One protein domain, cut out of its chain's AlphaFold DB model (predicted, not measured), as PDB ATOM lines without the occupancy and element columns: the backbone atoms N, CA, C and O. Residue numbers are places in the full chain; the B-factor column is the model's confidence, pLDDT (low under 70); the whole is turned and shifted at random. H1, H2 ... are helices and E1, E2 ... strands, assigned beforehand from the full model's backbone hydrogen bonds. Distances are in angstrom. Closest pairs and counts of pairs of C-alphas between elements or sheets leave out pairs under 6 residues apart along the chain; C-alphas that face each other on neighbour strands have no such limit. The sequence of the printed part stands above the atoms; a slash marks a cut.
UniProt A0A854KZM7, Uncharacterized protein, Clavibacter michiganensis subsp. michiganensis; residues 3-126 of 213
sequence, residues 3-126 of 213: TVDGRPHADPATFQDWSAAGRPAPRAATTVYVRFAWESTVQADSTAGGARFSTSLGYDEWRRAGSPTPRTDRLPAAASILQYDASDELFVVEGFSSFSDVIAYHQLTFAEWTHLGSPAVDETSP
ATOM      1  N   THR A   3     173.804 120.046 131.506       62.91
ATOM      2  CA  THR A   3     174.108 121.108 130.547       62.91
ATOM      3  C   THR A   3     174.327 120.464 129.193       62.91
ATOM      4  O   THR A   3     175.176 119.580 129.088       62.91
ATOM      5  N   VAL A   4     173.591 120.914 128.184       58.38
ATOM      6  CA  VAL A   4     173.762 120.511 126.782       58.38
ATOM      7  C   VAL A   4     174.225 121.755 126.029       58.38
ATOM      8  O   VAL A   4     173.622 122.816 126.183       58.38
ATOM      9  N   ASP A   5     175.364 121.669 125.339       61.28
ATOM     10  CA  ASP A   5     175.997 122.788 124.616       61.28
ATOM     11  C   ASP A   5     176.147 124.078 125.447       61.28
ATOM     12  O   ASP A   5     175.927 125.200 124.989       61.28
ATOM     13  N   GLY A   6     176.495 123.918 126.730       62.78
ATOM     14  CA  GLY A   6     176.679 125.025 127.676       62.78
ATOM     15  C   GLY A   6     175.382 125.664 128.186       62.78
ATOM     16  O   GLY A   6     175.444 126.630 128.948       62.78
ATOM     17  N   ARG A   7     174.210 125.130 127.819       64.12
ATOM     18  CA  ARG A   7     172.900 125.627 128.252       64.12
ATOM     19  C   ARG A   7     172.285 124.714 129.316       64.12
ATOM     20  O   ARG A   7     172.378 123.493 129.194       64.12
ATOM     21  N   PRO A   8     171.646 125.271 130.361       70.19
ATOM     22  CA  PRO A   8     170.930 124.462 131.337       70.19
ATOM     23  C   PRO A   8     169.747 123.731 130.683       70.19
ATOM     24  O   PRO A   8     168.879 124.370 130.090       70.19
ATOM     25  N   HIS A   9     169.710 122.407 130.817       70.81
ATOM     26  CA  HIS A   9     168.703 121.530 130.224       70.81
ATOM     27  C   HIS A   9     167.834 120.871 131.308       70.81
ATOM     28  O   HIS A   9     168.271 120.692 132.452       70.81
ATOM     29  N   ALA A  10     166.587 120.554 130.956       76.25
ATOM     30  CA  ALA A  10     165.641 119.866 131.824       76.25
ATOM     31  C   ALA A  10     165.158 118.581 131.154       76.25
ATOM     32  O   ALA A  10     164.396 118.631 130.193       76.25
ATOM     33  N   ASP A  11     165.556 117.449 131.726       74.19
ATOM     34  CA  ASP A  11     165.078 116.129 131.329       74.19
ATOM     35  C   ASP A  11     163.823 115.746 132.135       74.19
ATOM     36  O   ASP A  11     163.755 116.029 133.343       74.19
ATOM     37  N   PRO A  12     162.829 115.069 131.530       77.50
ATOM     38  CA  PRO A  12     161.737 114.465 132.278       77.50
ATOM     39  C   PRO A  12     162.289 113.448 133.277       77.50
ATOM     40  O   PRO A  12     162.972 112.497 132.905       77.50
ATOM     41  N   ALA A  13     161.972 113.623 134.560       82.69
ATOM     42  CA  ALA A  13     162.331 112.634 135.568       82.69
ATOM     43  C   ALA A  13     161.469 111.377 135.396       82.69
ATOM     44  O   ALA A  13     160.237 111.462 135.375       82.69
ATOM     45  N   THR A  14     162.095 110.199 135.345       88.25
ATOM     46  CA  THR A  14     161.341 108.947 135.426       88.25
ATOM     47  C   THR A  14     160.796 108.745 136.845       88.25
ATOM     48  O   THR A  14     161.274 109.340 137.817       88.25
ATOM     49  N   PHE A  15     159.811 107.856 137.007       89.69
ATOM     50  CA  PHE A  15     159.335 107.477 138.343       89.69
ATOM     51  C   PHE A  15     160.468 106.922 139.222       89.69
ATOM     52  O   PHE A  15     160.496 107.170 140.430       89.69
ATOM     53  N   GLN A  16     161.409 106.188 138.621       93.88
ATOM     54  CA  GLN A  16     162.565 105.647 139.323       93.88
ATOM     55  C   GLN A  16     163.484 106.766 139.819       93.88
ATOM     56  O   GLN A  16     163.846 106.746 140.995       93.88
ATOM     57  N   ASP A  17     163.785 107.761 138.982       90.19
ATOM     58  CA  ASP A  17     164.619 108.910 139.364       90.19
ATOM     59  C   ASP A  17     163.965 109.718 140.486       90.19
ATOM     60  O   ASP A  17     164.591 110.023 141.502       90.19
ATOM     61  N   TRP A  18     162.666 109.999 140.350       90.88
ATOM     62  CA  TRP A  18     161.893 110.698 141.374       90.88
ATOM     63  C   TRP A  18     161.847 109.919 142.695       90.88
ATOM     64  O   TRP A  18     162.017 110.499 143.772       90.88
ATOM     65  N   SER A  19     161.655 108.596 142.637       93.94
ATOM     66  CA  SER A  19     161.634 107.758 143.836       93.94
ATOM     67  C   SER A  19     163.015 107.634 144.481       93.94
ATOM     68  O   SER A  19     163.098 107.663 145.709       93.94
ATOM     69  N   ALA A  20     164.085 107.526 143.691       94.12
ATOM     70  CA  ALA A  20     165.464 107.498 144.178       94.12
ATOM     71  C   ALA A  20     165.864 108.828 144.837       94.12
ATOM     72  O   ALA A  20     166.583 108.829 145.833       94.12
ATOM     73  N   ALA A  21     165.322 109.949 144.354       89.94
ATOM     74  CA  ALA A  21     165.490 111.272 144.953       89.94
ATOM     75  C   ALA A  21     164.682 111.487 146.253       89.94
ATOM     76  O   ALA A  21     164.648 112.599 146.780       89.94
ATOM     77  N   GLY A  22     164.011 110.455 146.776       95.69
ATOM     78  CA  GLY A  22     163.228 110.543 148.011       95.69
ATOM     79  C   GLY A  22     161.811 111.077 147.813       95.69
ATOM     80  O   GLY A  22     161.206 111.556 148.769       95.69
ATOM     81  N   ARG A  23     161.271 110.983 146.590       92.94
ATOM     82  CA  ARG A  23     159.904 111.402 146.237       92.94
ATOM     83  C   ARG A  23     159.605 112.857 146.624       92.94
ATOM     84  O   ARG A  23     158.601 113.115 147.294       92.94
ATOM     85  N   PRO A  24     160.466 113.821 146.241       92.12
ATOM     86  CA  PRO A  24     160.245 115.217 146.583       92.12
ATOM     87  C   PRO A  24     158.889 115.691 146.048       92.12
ATOM     88  O   PRO A  24     158.475 115.313 144.949       92.12
ATOM     89  N   ALA A  25     158.196 116.530 146.820       91.94
ATOM     90  CA  ALA A  25     156.924 117.100 146.391       91.94
ATOM     91  C   ALA A  25     157.121 117.929 145.102       91.94
ATOM     92  O   ALA A  25     158.012 118.789 145.074       91.94
ATOM     93  N   PRO A  26     156.312 117.711 144.048       86.94
ATOM     94  CA  PRO A  26     156.395 118.504 142.829       86.94
ATOM     95  C   PRO A  26     156.176 119.990 143.115       86.94
ATOM     96  O   PRO A  26     155.280 120.372 143.868       86.94
ATOM     97  N   ARG A  27     156.986 120.841 142.483       86.56
ATOM     98  CA  ARG A  27     156.808 122.296 142.490       86.56
ATOM     99  C   ARG A  27     156.431 122.738 141.087       86.56
ATOM    100  O   ARG A  27     157.085 122.334 140.130       86.56
ATOM    101  N   ALA A  28     155.399 123.567 140.978       86.12
ATOM    102  CA  ALA A  28     155.018 124.150 139.700       86.12
ATOM    103  C   ALA A  28     156.167 125.004 139.143       86.12
ATOM    104  O   ALA A  28     156.781 125.785 139.877       86.12
ATOM    105  N   ALA A  29     156.453 124.835 137.853       88.69
ATOM    106  CA  ALA A  29     157.355 125.710 137.122       88.69
ATOM    107  C   ALA A  29     156.687 127.072 136.878       88.69
ATOM    108  O   ALA A  29     155.460 127.188 136.859       88.69
ATOM    109  N   THR A  30     157.497 128.108 136.670       91.50
ATOM    110  CA  THR A  30     156.981 129.378 136.152       91.50
ATOM    111  C   THR A  30     156.688 129.191 134.670       91.50
ATOM    112  O   THR A  30     157.618 128.903 133.920       91.50
ATOM    113  N   THR A  31     155.436 129.377 134.252       93.81
ATOM    114  CA  THR A  31     154.995 129.107 132.876       93.81
ATOM    115  C   THR A  31     154.380 130.344 132.229       93.81
ATOM    116  O   THR A  31     153.554 131.031 132.832       93.81
ATOM    117  N   VAL A  32     154.766 130.610 130.983       95.06
ATOM    118  CA  VAL A  32     154.135 131.584 130.087       95.06
ATOM    119  C   VAL A  32     153.527 130.820 128.917       95.06
ATOM    120  O   VAL A  32     154.125 129.878 128.413       95.06
ATOM    121  N   TYR A  33     152.342 131.229 128.476       95.25
ATOM    122  CA  TYR A  33     151.672 130.599 127.344       95.25
ATOM    123  C   TYR A  33     151.918 131.429 126.097       95.25
ATOM    124  O   TYR A  33     151.648 132.635 126.078       95.25
ATOM    125  N   VAL A  34     152.456 130.786 125.073       94.81
ATOM    126  CA  VAL A  34     152.802 131.406 123.796       94.81
ATOM    127  C   VAL A  34     152.250 130.563 122.659       94.81
ATOM    128  O   VAL A  34     151.882 129.409 122.853       94.81
ATOM    129  N   ARG A  35     152.127 131.154 121.481       92.25
ATOM    130  CA  ARG A  35     151.650 130.485 120.274       92.25
ATOM    131  C   ARG A  35     152.100 131.292 119.067       92.25
ATOM    132  O   ARG A  35     152.088 132.521 119.138       92.25
ATOM    133  N   PHE A  36     152.413 130.647 117.952       91.25
ATOM    134  CA  PHE A  36     152.665 131.402 116.730       91.25
ATOM    135  C   PHE A  36     151.386 131.989 116.130       91.25
ATOM    136  O   PHE A  36     150.292 131.438 116.245       91.25
ATOM    137  N   ALA A  37     151.508 133.132 115.457       91.31
ATOM    138  CA  ALA A  37     150.352 133.799 114.860       91.31
ATOM    139  C   ALA A  37     149.688 132.972 113.736       91.31
ATOM    140  O   ALA A  37     148.490 133.135 113.503       91.31
ATOM    141  N   TRP A  38     150.445 132.082 113.085       89.50
ATOM    142  CA  TRP A  38     150.014 131.255 111.954       89.50
ATOM    143  C   TRP A  38     149.451 129.877 112.337       89.50
ATOM    144  O   TRP A  38     148.893 129.198 111.480       89.50
ATOM    145  N   GLU A  39     149.531 129.464 113.604       87.50
ATOM    146  CA  GLU A  39     149.008 128.172 114.064       87.50
ATOM    147  C   GLU A  39     148.124 128.289 115.314       87.50
ATOM    148  O   GLU A  39     148.006 129.340 115.947       87.50
ATOM    149  N   SER A  40     147.424 127.201 115.645       87.12
ATOM    150  CA  SER A  40     146.513 127.136 116.794       87.12
ATOM    151  C   SER A  40     147.116 126.483 118.035       87.12
ATOM    152  O   SER A  40     146.512 126.596 119.106       87.12
ATOM    153  N   THR A  41     148.264 125.818 117.908       89.00
ATOM    154  CA  THR A  41     148.931 125.108 119.003       89.00
ATOM    155  C   THR A  41     149.355 126.092 120.086       89.00
ATOM    156  O   THR A  41     149.954 127.125 119.809       89.00
ATOM    157  N   VAL A  42     149.016 125.810 121.343       91.75
ATOM    158  CA  VAL A  42     149.488 126.620 122.473       91.75
ATOM    159  C   VAL A  42     150.696 125.931 123.078       91.75
ATOM    160  O   VAL A  42     150.621 124.764 123.441       91.75
ATOM    161  N   GLN A  43     151.785 126.669 123.230       91.44
ATOM    162  CA  GLN A  43     153.001 126.226 123.888       91.44
ATOM    163  C   GLN A  43     153.026 126.729 125.335       91.44
ATOM    164  O   GLN A  43     152.805 127.913 125.610       91.44
ATOM    165  N   ALA A  44     153.312 125.828 126.270       92.50
ATOM    166  CA  ALA A  44     153.628 126.149 127.655       92.50
ATOM    167  C   ALA A  44     155.143 126.327 127.821       92.50
ATOM    168  O   ALA A  44     155.867 125.364 128.067       92.50
ATOM    169  N   ASP A  45     155.613 127.567 127.727       92.19
ATOM    170  CA  ASP A  45     157.006 127.927 127.976       92.19
ATOM    171  C   ASP A  45     157.275 127.964 129.477       92.19
ATOM    172  O   ASP A  45     156.884 128.907 130.172       92.19
ATOM    173  N   SER A  46     157.953 126.941 129.980       91.31
ATOM    174  CA  SER A  46     158.189 126.746 131.406       91.31
ATOM    175  C   SER A  46     159.658 126.927 131.766       91.31
ATOM    176  O   SER A  46     160.552 126.530 131.020       91.31
ATOM    177  N   THR A  47     159.904 127.500 132.944       89.50
ATOM    178  CA  THR A  47     161.244 127.646 133.521       89.50
ATOM    179  C   THR A  47     161.338 126.874 134.831       89.50
ATOM    180  O   THR A  47     160.602 127.156 135.781       89.50
ATOM    181  N   ALA A  48     162.285 125.937 134.914       84.12
ATOM    182  CA  ALA A  48     162.555 125.150 136.116       84.12
ATOM    183  C   ALA A  48     164.063 125.023 136.352       84.12
ATOM    184  O   ALA A  48     164.820 124.635 135.468       84.12
ATOM    185  N   GLY A  49     164.524 125.393 137.552       79.12
ATOM    186  CA  GLY A  49     165.944 125.295 137.916       79.12
ATOM    187  C   GLY A  49     166.901 126.143 137.067       79.12
ATOM    188  O   GLY A  49     168.100 125.956 137.189       79.12
ATOM    189  N   GLY A  50     166.400 127.058 136.228       80.38
ATOM    190  CA  GLY A  50     167.187 127.834 135.257       80.38
ATOM    191  C   GLY A  50     167.147 127.286 133.824       80.38
ATOM    192  O   GLY A  50     167.576 127.983 132.912       80.38
ATOM    193  N   ALA A  51     166.602 126.084 133.612       82.12
ATOM    194  CA  ALA A  51     166.319 125.547 132.285       82.12
ATOM    195  C   ALA A  51     164.980 126.090 131.791       82.12
ATOM    196  O   ALA A  51     164.053 126.275 132.586       82.12
ATOM    197  N   ARG A  52     164.881 126.315 130.481       84.25
ATOM    198  CA  ARG A  52     163.652 126.725 129.805       84.25
ATOM    199  C   ARG A  52     163.295 125.678 128.755       84.25
ATOM    200  O   ARG A  52     164.177 125.238 128.028       84.25
ATOM    201  N   PHE A  53     162.029 125.296 128.702       83.25
ATOM    202  CA  PHE A  53     161.513 124.286 127.780       83.25
ATOM    203  C   PHE A  53     160.085 124.642 127.365       83.25
ATOM    204  O   PHE A  53     159.393 125.370 128.087       83.25
ATOM    205  N   SER A  54     159.647 124.131 126.216       87.00
ATOM    206  CA  SER A  54     158.278 124.311 125.722       87.00
ATOM    207  C   SER A  54     157.555 122.973 125.653       87.00
ATOM    208  O   SER A  54     158.147 121.926 125.390       87.00
ATOM    209  N   THR A  55     156.251 122.992 125.895       87.19
ATOM    210  CA  THR A  55     155.389 121.820 125.718       87.19
ATOM    211  C   THR A  55     154.137 122.225 124.963       87.19
ATOM    212  O   THR A  55     153.415 123.117 125.414       87.19
ATOM    213  N   SER A  56     153.873 121.548 123.846       88.25
ATOM    214  CA  SER A  56     152.637 121.710 123.085       88.25
ATOM    215  C   SER A  56     151.459 121.232 123.926       88.25
ATOM    216  O   SER A  56     151.480 120.119 124.446       88.25
ATOM    217  N   LEU A  57     150.431 122.062 124.054       89.00
ATOM    218  CA  LEU A  57     149.215 121.732 124.781       89.00
ATOM    219  C   LEU A  57     148.111 121.331 123.810       89.00
ATOM    220  O   LEU A  57     147.703 122.116 122.947       89.00
ATOM    221  N   GLY A  58     147.553 120.143 124.022       88.31
ATOM    222  CA  GLY A  58     146.253 119.791 123.471       88.31
ATOM    223  C   GLY A  58     145.134 120.642 124.081       88.31
ATOM    224  O   GLY A  58     145.293 121.283 125.124       88.31
ATOM    225  N   TYR A  59     143.952 120.616 123.459       89.31
ATOM    226  CA  TYR A  59     142.799 121.397 123.922       89.31
ATOM    227  C   TYR A  59     142.472 121.148 125.404       89.31
ATOM    228  O   TYR A  59     142.337 122.097 126.175       89.31
ATOM    229  N   ASP A  60     142.405 119.883 125.824       94.06
ATOM    230  CA  ASP A  60     142.072 119.524 127.206       94.06
ATOM    231  C   ASP A  60     143.139 119.979 128.208       94.06
ATOM    232  O   ASP A  60     142.813 120.378 129.327       94.06
ATOM    233  N   GLU A  61     144.414 119.960 127.823       92.12
ATOM    234  CA  GLU A  61     145.520 120.439 128.656       92.12
ATOM    235  C   GLU A  61     145.456 121.951 128.833       92.12
ATOM    236  O   GLU A  61     145.533 122.446 129.957       92.12
ATOM    237  N   TRP A  62     145.204 122.679 127.745       93.19
ATOM    238  CA  TRP A  62     144.986 124.118 127.789       93.19
ATOM    239  C   TRP A  62     143.749 124.491 128.625       93.19
ATOM    240  O   TRP A  62     143.796 125.437 129.417       93.19
ATOM    241  N   ARG A  63     142.652 123.721 128.537       95.19
ATOM    242  CA  ARG A  63     141.475 123.891 129.411       95.19
ATOM    243  C   ARG A  63     141.818 123.648 130.881       95.19
ATOM    244  O   ARG A  63     141.408 124.441 131.727       95.19
ATOM    245  N   ARG A  64     142.576 122.591 131.195       93.56
ATOM    246  CA  ARG A  64     143.034 122.291 132.566       93.56
ATOM    247  C   ARG A  64     143.957 123.374 133.124       93.56
ATOM    248  O   ARG A  64     143.899 123.650 134.317       93.56
ATOM    249  N   ALA A  65     144.743 124.021 132.268       91.62
ATOM    250  CA  ALA A  65     145.579 125.166 132.620       91.62
ATOM    251  C   ALA A  65     144.786 126.466 132.880       91.62
ATOM    252  O   ALA A  65     145.383 127.497 133.184       91.62
ATOM    253  N   GLY A  66     143.452 126.441 132.770       95.44
ATOM    254  CA  GLY A  66     142.594 127.608 132.986       95.44
ATOM    255  C   GLY A  66     142.373 128.461 131.738       95.44
ATOM    256  O   GLY A  66     141.916 129.594 131.856       95.44
ATOM    257  N   SER A  67     142.672 127.929 130.549       94.75
ATOM    258  CA  SER A  67     142.477 128.609 129.264       94.75
ATOM    259  C   SER A  67     143.148 129.988 129.147       94.75
ATOM    260  O   SER A  67     142.500 130.955 128.738       94.75
ATOM    261  N   PRO A  68     144.441 130.113 129.495       95.25
ATOM    262  CA  PRO A  68     145.148 131.383 129.394       95.25
ATOM    263  C   PRO A  68     145.209 131.862 127.940       95.25
ATOM    264  O   PRO A  68     145.458 131.070 127.027       95.25
ATOM    265  N   THR A  69     145.022 133.167 127.730       95.44
ATOM    266  CA  THR A  69     145.249 133.798 126.424       95.44
ATOM    267  C   THR A  69     146.745 133.755 126.103       95.44
ATOM    268  O   THR A  69     147.527 134.353 126.848       95.44
ATOM    269  N   PRO A  70     147.170 133.065 125.029       95.81
ATOM    270  CA  PRO A  70     148.580 132.971 124.687       95.81
ATOM    271  C   PRO A  70     149.095 134.291 124.108       95.81
ATOM    272  O   PRO A  70     148.377 135.011 123.411       95.81
ATOM    273  N   ARG A  71     150.368 134.588 124.367       96.12
ATOM    274  CA  ARG A  71     151.101 135.635 123.650       96.12
ATOM    275  C   ARG A  71     151.494 135.143 122.264       96.12
ATOM    276  O   ARG A  71     151.838 133.977 122.106       96.12
ATOM    277  N   THR A  72     151.502 136.043 121.290       96.12
ATOM    278  CA  THR A  72     151.899 135.722 119.910       96.12
ATOM    279  C   THR A  72     153.074 136.551 119.412       96.12
ATOM    280  O   THR A  72     153.508 136.378 118.283       96.12
ATOM    281  N   ASP A  73     153.584 137.459 120.239       95.94
ATOM    282  CA  ASP A  73     154.598 138.465 119.912       95.94
ATOM    283  C   ASP A  73     156.030 138.004 120.227       95.94
ATOM    284  O   ASP A  73     156.924 138.816 120.451       95.94
ATOM    285  N   ARG A  74     156.247 136.687 120.334       93.50
ATOM    286  CA  ARG A  74     157.556 136.096 120.628       93.50
ATOM    287  C   ARG A  74     157.617 134.622 120.245       93.50
ATOM    288  O   ARG A  74     156.598 133.936 120.265       93.50
ATOM    289  N   LEU A  75     158.833 134.134 120.016       91.12
ATOM    290  CA  LEU A  75     159.101 132.711 119.827       91.12
ATOM    291  C   LEU A  75     158.902 131.920 121.141       91.12
ATOM    292  O   LEU A  75     159.286 132.418 122.217       91.12
ATOM    293  N   PRO A  76     158.347 130.695 121.064       89.31
ATOM    294  CA  PRO A  76     158.487 129.675 122.096       89.31
ATOM    295  C   PRO A  76     159.954 129.351 122.386       89.31
ATOM    296  O   PRO A  76     160.824 129.514 121.536       89.31
ATOM    297  N   ALA A  77     160.234 128.865 123.592       86.50
ATOM    298  CA  ALA A  77     161.587 128.495 124.012       86.50
ATOM    299  C   ALA A  77     162.216 127.361 123.183       86.50
ATOM    300  O   ALA A  77     163.440 127.269 123.107       86.50
ATOM    301  N   ALA A  78     161.389 126.491 122.602       82.75
ATOM    302  CA  ALA A  78     161.802 125.377 121.747       82.75
ATOM    303  C   ALA A  78     161.971 125.724 120.270       82.75
ATOM    304  O   ALA A  78     162.244 124.823 119.474       82.75
ATOM    305  N   ALA A  79     161.815 126.999 119.919       88.81
ATOM    306  CA  ALA A  79     161.952 127.476 118.559       88.81
ATOM    307  C   ALA A  79     163.239 128.288 118.373       88.81
ATOM    308  O   ALA A  79     163.683 128.981 119.291       88.81
ATOM    309  N   SER A  80     163.799 128.222 117.171       91.44
ATOM    310  CA  SER A  80     164.944 129.021 116.734       91.44
ATOM    311  C   SER A  80     164.687 129.650 115.366       91.44
ATOM    312  O   SER A  80     163.793 129.221 114.633       91.44
ATOM    313  N   ILE A  81     165.464 130.679 115.030       95.25
ATOM    314  CA  ILE A  81     165.517 131.260 113.690       95.25
ATOM    315  C   ILE A  81     166.697 130.669 112.918       95.25
ATOM    316  O   ILE A  81     167.856 130.891 113.274       95.25
ATOM    317  N   LEU A  82     166.382 129.969 111.832       93.75
ATOM    318  CA  LEU A  82     167.327 129.475 110.838       93.75
ATOM    319  C   LEU A  82     167.368 130.419 109.631       93.75
ATOM    320  O   LEU A  82     166.327 130.853 109.133       93.75
ATOM    321  N   GLN A  83     168.570 130.657 109.116       94.44
ATOM    322  CA  GLN A  83     168.808 131.267 107.809       94.44
ATOM    323  C   GLN A  83     169.724 130.365 106.969       94.44
ATOM    324  O   GLN A  83     170.659 129.766 107.496       94.44
ATOM    325  N   TYR A  84     169.487 130.261 105.662       90.19
ATOM    326  CA  TYR A  84     170.425 129.603 104.746       90.19
ATOM    327  C   TYR A  84     171.406 130.628 104.163       90.19
ATOM    328  O   TYR A  84     170.979 131.709 103.777       90.19
ATOM    329  N   ASP A  85     172.688 130.282 104.014       85.88
ATOM    330  CA  ASP A  85     173.734 131.214 103.532       85.88
ATOM    331  C   ASP A  85     173.420 131.860 102.168       85.88
ATOM    332  O   ASP A  85     173.853 132.975 101.880       85.88
ATOM    333  N   ALA A  86     172.670 131.159 101.314       82.12
ATOM    334  CA  ALA A  86     172.323 131.606  99.967       82.12
ATOM    335  C   ALA A  86     171.031 132.452  99.895       82.12
ATOM    336  O   ALA A  86     170.598 132.784  98.791       82.12
ATOM    337  N   SER A  87     170.381 132.765 101.027       89.06
ATOM    338  CA  SER A  87     169.058 133.408 101.050       89.06
ATOM    339  C   SER A  87     168.856 134.354 102.244       89.06
ATOM    340  O   SER A  87     169.302 134.099 103.362       89.06
ATOM    341  N   ASP A  88     168.101 135.433 102.023       92.94
ATOM    342  CA  ASP A  88     167.608 136.327 103.085       92.94
ATOM    343  C   ASP A  88     166.309 135.809 103.738       92.94
ATOM    344  O   ASP A  88     165.717 136.470 104.594       92.94
ATOM    345  N   GLU A  89     165.826 134.634 103.327       96.00
ATOM    346  CA  GLU A  89     164.658 133.990 103.922       96.00
ATOM    347  C   GLU A  89     164.966 133.491 105.338       96.00
ATOM    348  O   GLU A  89     165.980 132.837 105.589       96.00
ATOM    349  N   LEU A  90     164.043 133.770 106.258       97.06
ATOM    350  CA  LEU A  90     164.123 133.340 107.649       97.06
ATOM    351  C   LEU A  90     163.099 132.245 107.915       97.06
ATOM    352  O   LEU A  90     161.945 132.358 107.498       97.06
ATOM    353  N   PHE A  91     163.504 131.223 108.660       95.56
ATOM    354  CA  PHE A  91     162.659 130.091 109.012       95.56
ATOM    355  C   PHE A  91     162.598 129.943 110.525       95.56
ATOM    356  O   PHE A  91     163.626 129.957 111.196       95.56
ATOM    357  N   VAL A  92     161.397 129.771 111.066       94.50
ATOM    358  CA  VAL A  92     161.231 129.235 112.415       94.50
ATOM    359  C   VAL A  92     161.407 127.727 112.342       94.50
ATOM    360  O   VAL A  92     160.744 127.079 111.533       94.50
ATOM    361  N   VAL A  93     162.283 127.190 113.190       91.62
ATOM    362  CA  VAL A  93     162.467 125.750 113.381       91.62
ATOM    363  C   VAL A  93     162.000 125.384 114.779       91.62
ATOM    364  O   VAL A  93     162.557 125.853 115.772       91.62
ATOM    365  N   GLU A  94     160.969 124.556 114.867       84.69
ATOM    366  CA  GLU A  94     160.461 124.013 116.124       84.69
ATOM    367  C   GLU A  94     161.085 122.638 116.352       84.69
ATOM    368  O   GLU A  94     160.929 121.767 115.504       84.69
ATOM    369  N   GLY A  95     161.788 122.418 117.466       67.56
ATOM    370  CA  GLY A  95     162.298 121.071 117.770       67.56
ATOM    371  C   GLY A  95     163.380 120.982 118.843       67.56
ATOM    372  O   GLY A  95     163.526 119.945 119.480       67.56
ATOM    373  N   PHE A  96     164.121 122.060 119.116       55.09
ATOM    374  CA  PHE A  96     165.348 121.961 119.925       55.09
ATOM    375  C   PHE A  96     165.133 121.880 121.450       55.09
ATOM    376  O   PHE A  96     166.077 121.594 122.186       55.09
ATOM    377  N   SER A  97     163.918 122.114 121.963       51.38
ATOM    378  CA  SER A  97     163.600 121.877 123.388       51.38
ATOM    379  C   SER A  97     162.158 121.427 123.662       51.38
ATOM    380  O   SER A  97     161.664 121.550 124.786       51.38
ATOM    381  N   SER A  98     161.476 120.904 122.639       53.47
ATOM    382  CA  SER A  98     160.153 120.289 122.769       53.47
ATOM    383  C   SER A  98     160.285 118.793 123.037       53.47
ATOM    384  O   SER A  98     161.127 118.133 122.442       53.47
ATOM    385  N   PHE A  99     159.392 118.219 123.844       54.97
ATOM    386  CA  PHE A  99     159.223 116.758 123.971       54.97
ATOM    387  C   PHE A  99     158.585 116.118 122.716       54.97
ATOM    388  O   PHE A  99     157.809 115.170 122.821       54.97
ATOM    389  N   SER A 100     158.846 116.690 121.542       58.59
ATOM    390  CA  SER A 100     158.330 116.280 120.242       58.59
ATOM    391  C   SER A 100     159.514 115.964 119.343       58.59
ATOM    392  O   SER A 100     160.378 116.817 119.163       58.59
ATOM    393  N   ASP A 101     159.505 114.772 118.748       61.16
ATOM    394  CA  ASP A 101     160.493 114.350 117.745       61.16
ATOM    395  C   ASP A 101     160.192 114.926 116.347       61.16
ATOM    396  O   ASP A 101     160.914 114.671 115.384       61.16
ATOM    397  N   VAL A 102     159.097 115.681 116.209       65.94
ATOM    398  CA  VAL A 102     158.705 116.316 114.949       65.94
ATOM    399  C   VAL A 102     159.340 117.695 114.874       65.94
ATOM    400  O   VAL A 102     158.957 118.588 115.630       65.94
ATOM    401  N   ILE A 103     160.278 117.854 113.938       79.00
ATOM    402  CA  ILE A 103     160.818 119.157 113.560       79.00
ATOM    403  C   ILE A 103     159.862 119.799 112.555       79.00
ATOM    404  O   ILE A 103     159.559 119.196 111.524       79.00
ATOM    405  N   ALA A 104     159.393 121.008 112.851       86.38
ATOM    406  CA  ALA A 104     158.549 121.783 111.947       86.38
ATOM    407  C   ALA A 104     159.273 123.046 111.477       86.38
ATOM    408  O   ALA A 104     159.979 123.690 112.254       86.38
ATOM    409  N   TYR A 105     159.071 123.396 110.206       91.75
ATOM    410  CA  TYR A 105     159.608 124.602 109.587       91.75
ATOM    411  C   TYR A 105     158.468 125.549 109.213       91.75
ATOM    412  O   TYR A 105     157.444 125.119 108.680       91.75
ATOM    413  N   HIS A 106     158.667 126.848 109.428       94.56
ATOM    414  CA  HIS A 106     157.783 127.900 108.920       94.56
ATOM    415  C   HIS A 106     158.607 129.050 108.357       94.56
ATOM    416  O   HIS A 106     159.387 129.667 109.083       94.56
ATOM    417  N   GLN A 107     158.429 129.362 107.074       96.06
ATOM    418  CA  GLN A 107     159.063 130.526 106.463       96.06
ATOM    419  C   GLN A 107     158.385 131.805 106.962       96.06
ATOM    420  O   GLN A 107     157.190 132.011 106.749       96.06
ATOM    421  N   LEU A 108     159.157 132.691 107.585       97.00
ATOM    422  CA  LEU A 108     158.656 133.966 108.074       97.00
ATOM    423  C   LEU A 108     158.439 134.950 106.931       97.00
ATOM    424  O   LEU A 108     159.339 135.268 106.152       97.00
ATOM    425  N   THR A 109     157.256 135.547 106.920       96.56
ATOM    426  CA  THR A 109     157.039 136.819 106.236       96.56
ATOM    427  C   THR A 109     157.653 137.972 107.037       96.56
ATOM    428  O   THR A 109     157.829 137.902 108.256       96.56
ATOM    429  N   PHE A 110     157.905 139.106 106.376       96.25
ATOM    430  CA  PHE A 110     158.387 140.316 107.054       96.25
ATOM    431  C   PHE A 110     157.448 140.793 108.181       96.25
ATOM    432  O   PHE A 110     157.902 141.271 109.225       96.25
ATOM    433  N   ALA A 111     156.132 140.647 107.988       97.12
ATOM    434  CA  ALA A 111     155.131 141.015 108.987       97.12
ATOM    435  C   ALA A 111     155.202 140.110 110.226       97.12
ATOM    436  O   ALA A 111     155.160 140.613 111.346       97.12
ATOM    437  N   GLU A 112     155.362 138.800 110.035       97.12
ATOM    438  CA  GLU A 112     155.524 137.844 111.136       97.12
ATOM    439  C   GLU A 112     156.837 138.075 111.887       97.12
ATOM    440  O   GLU A 112     156.828 138.156 113.113       97.12
ATOM    441  N   TRP A 113     157.949 138.274 111.173       96.94
ATOM    442  CA  TRP A 113     159.240 138.596 111.787       96.94
ATOM    443  C   TRP A 113     159.172 139.875 112.636       96.94
ATOM    444  O   TRP A 113     159.642 139.897 113.774       96.94
ATOM    445  N   THR A 114     158.516 140.924 112.131       97.44
ATOM    446  CA  THR A 114     158.327 142.183 112.872       97.44
ATOM    447  C   THR A 114     157.408 141.997 114.083       97.44
ATOM    448  O   THR A 114     157.691 142.525 115.157       97.44
ATOM    449  N   HIS A 115     156.323 141.226 113.943       96.81
ATOM    450  CA  HIS A 115     155.391 140.920 115.037       96.81
ATOM    451  C   HIS A 115     156.071 140.167 116.188       96.81
ATOM    452  O   HIS A 115     155.760 140.405 117.352       96.81
ATOM    453  N   LEU A 116     157.053 139.319 115.872       96.69
ATOM    454  CA  LEU A 116     157.899 138.624 116.849       96.69
ATOM    455  C   LEU A 116     158.962 139.527 117.505       96.69
ATOM    456  O   LEU A 116     159.749 139.046 118.322       96.69
ATOM    457  N   GLY A 117     159.010 140.814 117.153       96.81
ATOM    458  CA  GLY A 117     159.997 141.764 117.661       96.81
ATOM    459  C   GLY A 117     161.345 141.698 116.946       96.81
ATOM    460  O   GLY A 117     162.353 142.074 117.540       96.81
ATOM    461  N   SER A 118     161.366 141.229 115.695       96.75
ATOM    462  CA  SER A 118     162.566 141.144 114.857       96.75
ATOM    463  C   SER A 118     163.690 140.310 115.493       96.75
ATOM    464  O   SER A 118     164.789 140.829 115.711       96.75
ATOM    465  N   PRO A 119     163.433 139.027 115.828       95.69
ATOM    466  CA  PRO A 119     164.447 138.166 116.426       95.69
ATOM    467  C   PRO A 119     165.682 138.052 115.523       95.69
ATOM    468  O   PRO A 119     165.578 138.082 114.292       95.69
ATOM    469  N   ALA A 120     166.849 137.932 116.159       95.69
ATOM    470  CA  ALA A 120     168.099 137.638 115.471       95.69
ATOM    471  C   ALA A 120     168.112 136.187 114.970       95.69
ATOM    472  O   ALA A 120     167.361 135.347 115.462       95.69
ATOM    473  N   VAL A 121     168.986 135.910 114.007       95.56
ATOM    474  CA  VAL A 121     169.251 134.553 113.525       95.56
ATOM    475  C   VAL A 121     170.006 133.780 114.604       95.56
ATOM    476  O   VAL A 121     171.021 134.260 115.111       95.56
ATOM    477  N   ASP A 122     169.502 132.599 114.955       93.19
ATOM    478  CA  ASP A 122     170.136 131.701 115.923       93.19
ATOM    479  C   ASP A 122     171.133 130.759 115.238       93.19
ATOM    480  O   ASP A 122     172.188 130.459 115.799       93.19
ATOM    481  N   GLU A 123     170.800 130.304 114.027       90.38
ATOM    482  CA  GLU A 123     171.589 129.353 113.249       90.38
ATOM    483  C   GLU A 123     171.652 129.758 111.775       90.38
ATOM    484  O   GLU A 123     170.649 130.145 111.170       90.38
ATOM    485  N   THR A 124     172.834 129.616 111.180       91.25
ATOM    486  CA  THR A 124     173.019 129.759 109.737       91.25
ATOM    487  C   THR A 124     173.468 128.430 109.143       91.25
ATOM    488  O   THR A 124     174.416 127.816 109.634       91.25
ATOM    489  N   SER A 125     172.785 127.974 108.092       86.44
ATOM    490  CA  SER A 125     173.098 126.721 107.406       86.44
ATOM    491  C   SER A 125     173.750 126.983 106.043       86.44
ATOM    492  O   SER A 125     173.107 127.574 105.167       86.44
ATOM    493  N   PRO A 126     174.960 126.448 105.786       83.75
ATOM    494  CA  PRO A 126     175.617 126.530 104.479       83.75
ATOM    495  C   PRO A 126     175.024 125.566 103.444       83.75
ATOM    496  O   PRO A 126     175.604 125.341 102.383       83.75
TER     497      PRO A 126
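AT A GLANCE: This is residues 3 to 126 of the 213 residues of an uncharacterized protein of Clavibacter michiganensis subsp. michiganensis (UniProt A0A854KZM7). Two small twisted sheets, E2 E3 E4 and E7 E6 E5 E8, follow each other along the long axis, each with one short helix: H2 on the first, H3 only grazing the second. A loop arm, residues 10 to 28, reaches beyond the first sheet and holds H1 at one end of the long axis. The 124 printed residues have three named helices and eight named strands in the order E1 H1 E2 E3 E4 H2 E5 E6 E7 H3 E8; the class is mixed, with 58 residues, under half, in named elements. The first sheet is antiparallel, the second, E7 E6 E5 E8, mixed. The whole is elongated, 53 by 34 by 22 A, and only just compact, close to loose, with a radius of gyration of the C-alphas of 16.3 A.

HOW THE PARTS SIT: E1, residues 7 to 9, pairs with no named strand; its Pro 8 and Ala 51 of E4, residues 51 to 57, are the closest C-alphas, 4.8 A apart. H1, residues 15 to 20, is on neither sheet. E2, residues 30 to 34, E3, residues 42 to 48, and E4 form a meander, each strand the antiparallel neighbour of the one before: N 32 and O 45 are 2.8 A apart, N 46 and O 53 2.9 A. H2, residues 59 to 64, is on this sheet at a height of 8.8 A, only just over E3, on which 3 of its C-alphas fall. E5, residues 79 to 84, E6, residues 90 to 94, and E7, residues 104 to 107, form a second meander: N 82 and O 91 are 2.8 A apart, N 92 and O 106 2.8 A. H3, residues 110 to 115, only grazes that sheet with residues 110 to 113. E8, residues 123 to 125, is parallel to E5, with N 125 and O 83 2.8 A apart. E7, H3 and E8 form a split strand-helix-strand unit with E6 and E5 between its strands; its crossover is right-handed. In H1, H2 and H3 every O i to N i+4 pair is within hydrogen-bond range.

IN THESE COORDINATES: E1 begins at C-alpha 7, (172.900, 125.627, 128.252). E3 is 18.9 A long, E4 19.1 A, E5 16.3 A, E2 13.2 A and E6 13.1 A. E8 ends at C-alpha 125, (173.098, 126.721, 107.406).

THE WHOLE: The C-alphas of Gly 22 and Ala 86, the two farthest apart, are 53.2 A apart. The printed part has no cut. The link from H2 to E5 is long. Residues 3 to 7 and 95 to 102 are under pLDDT 70.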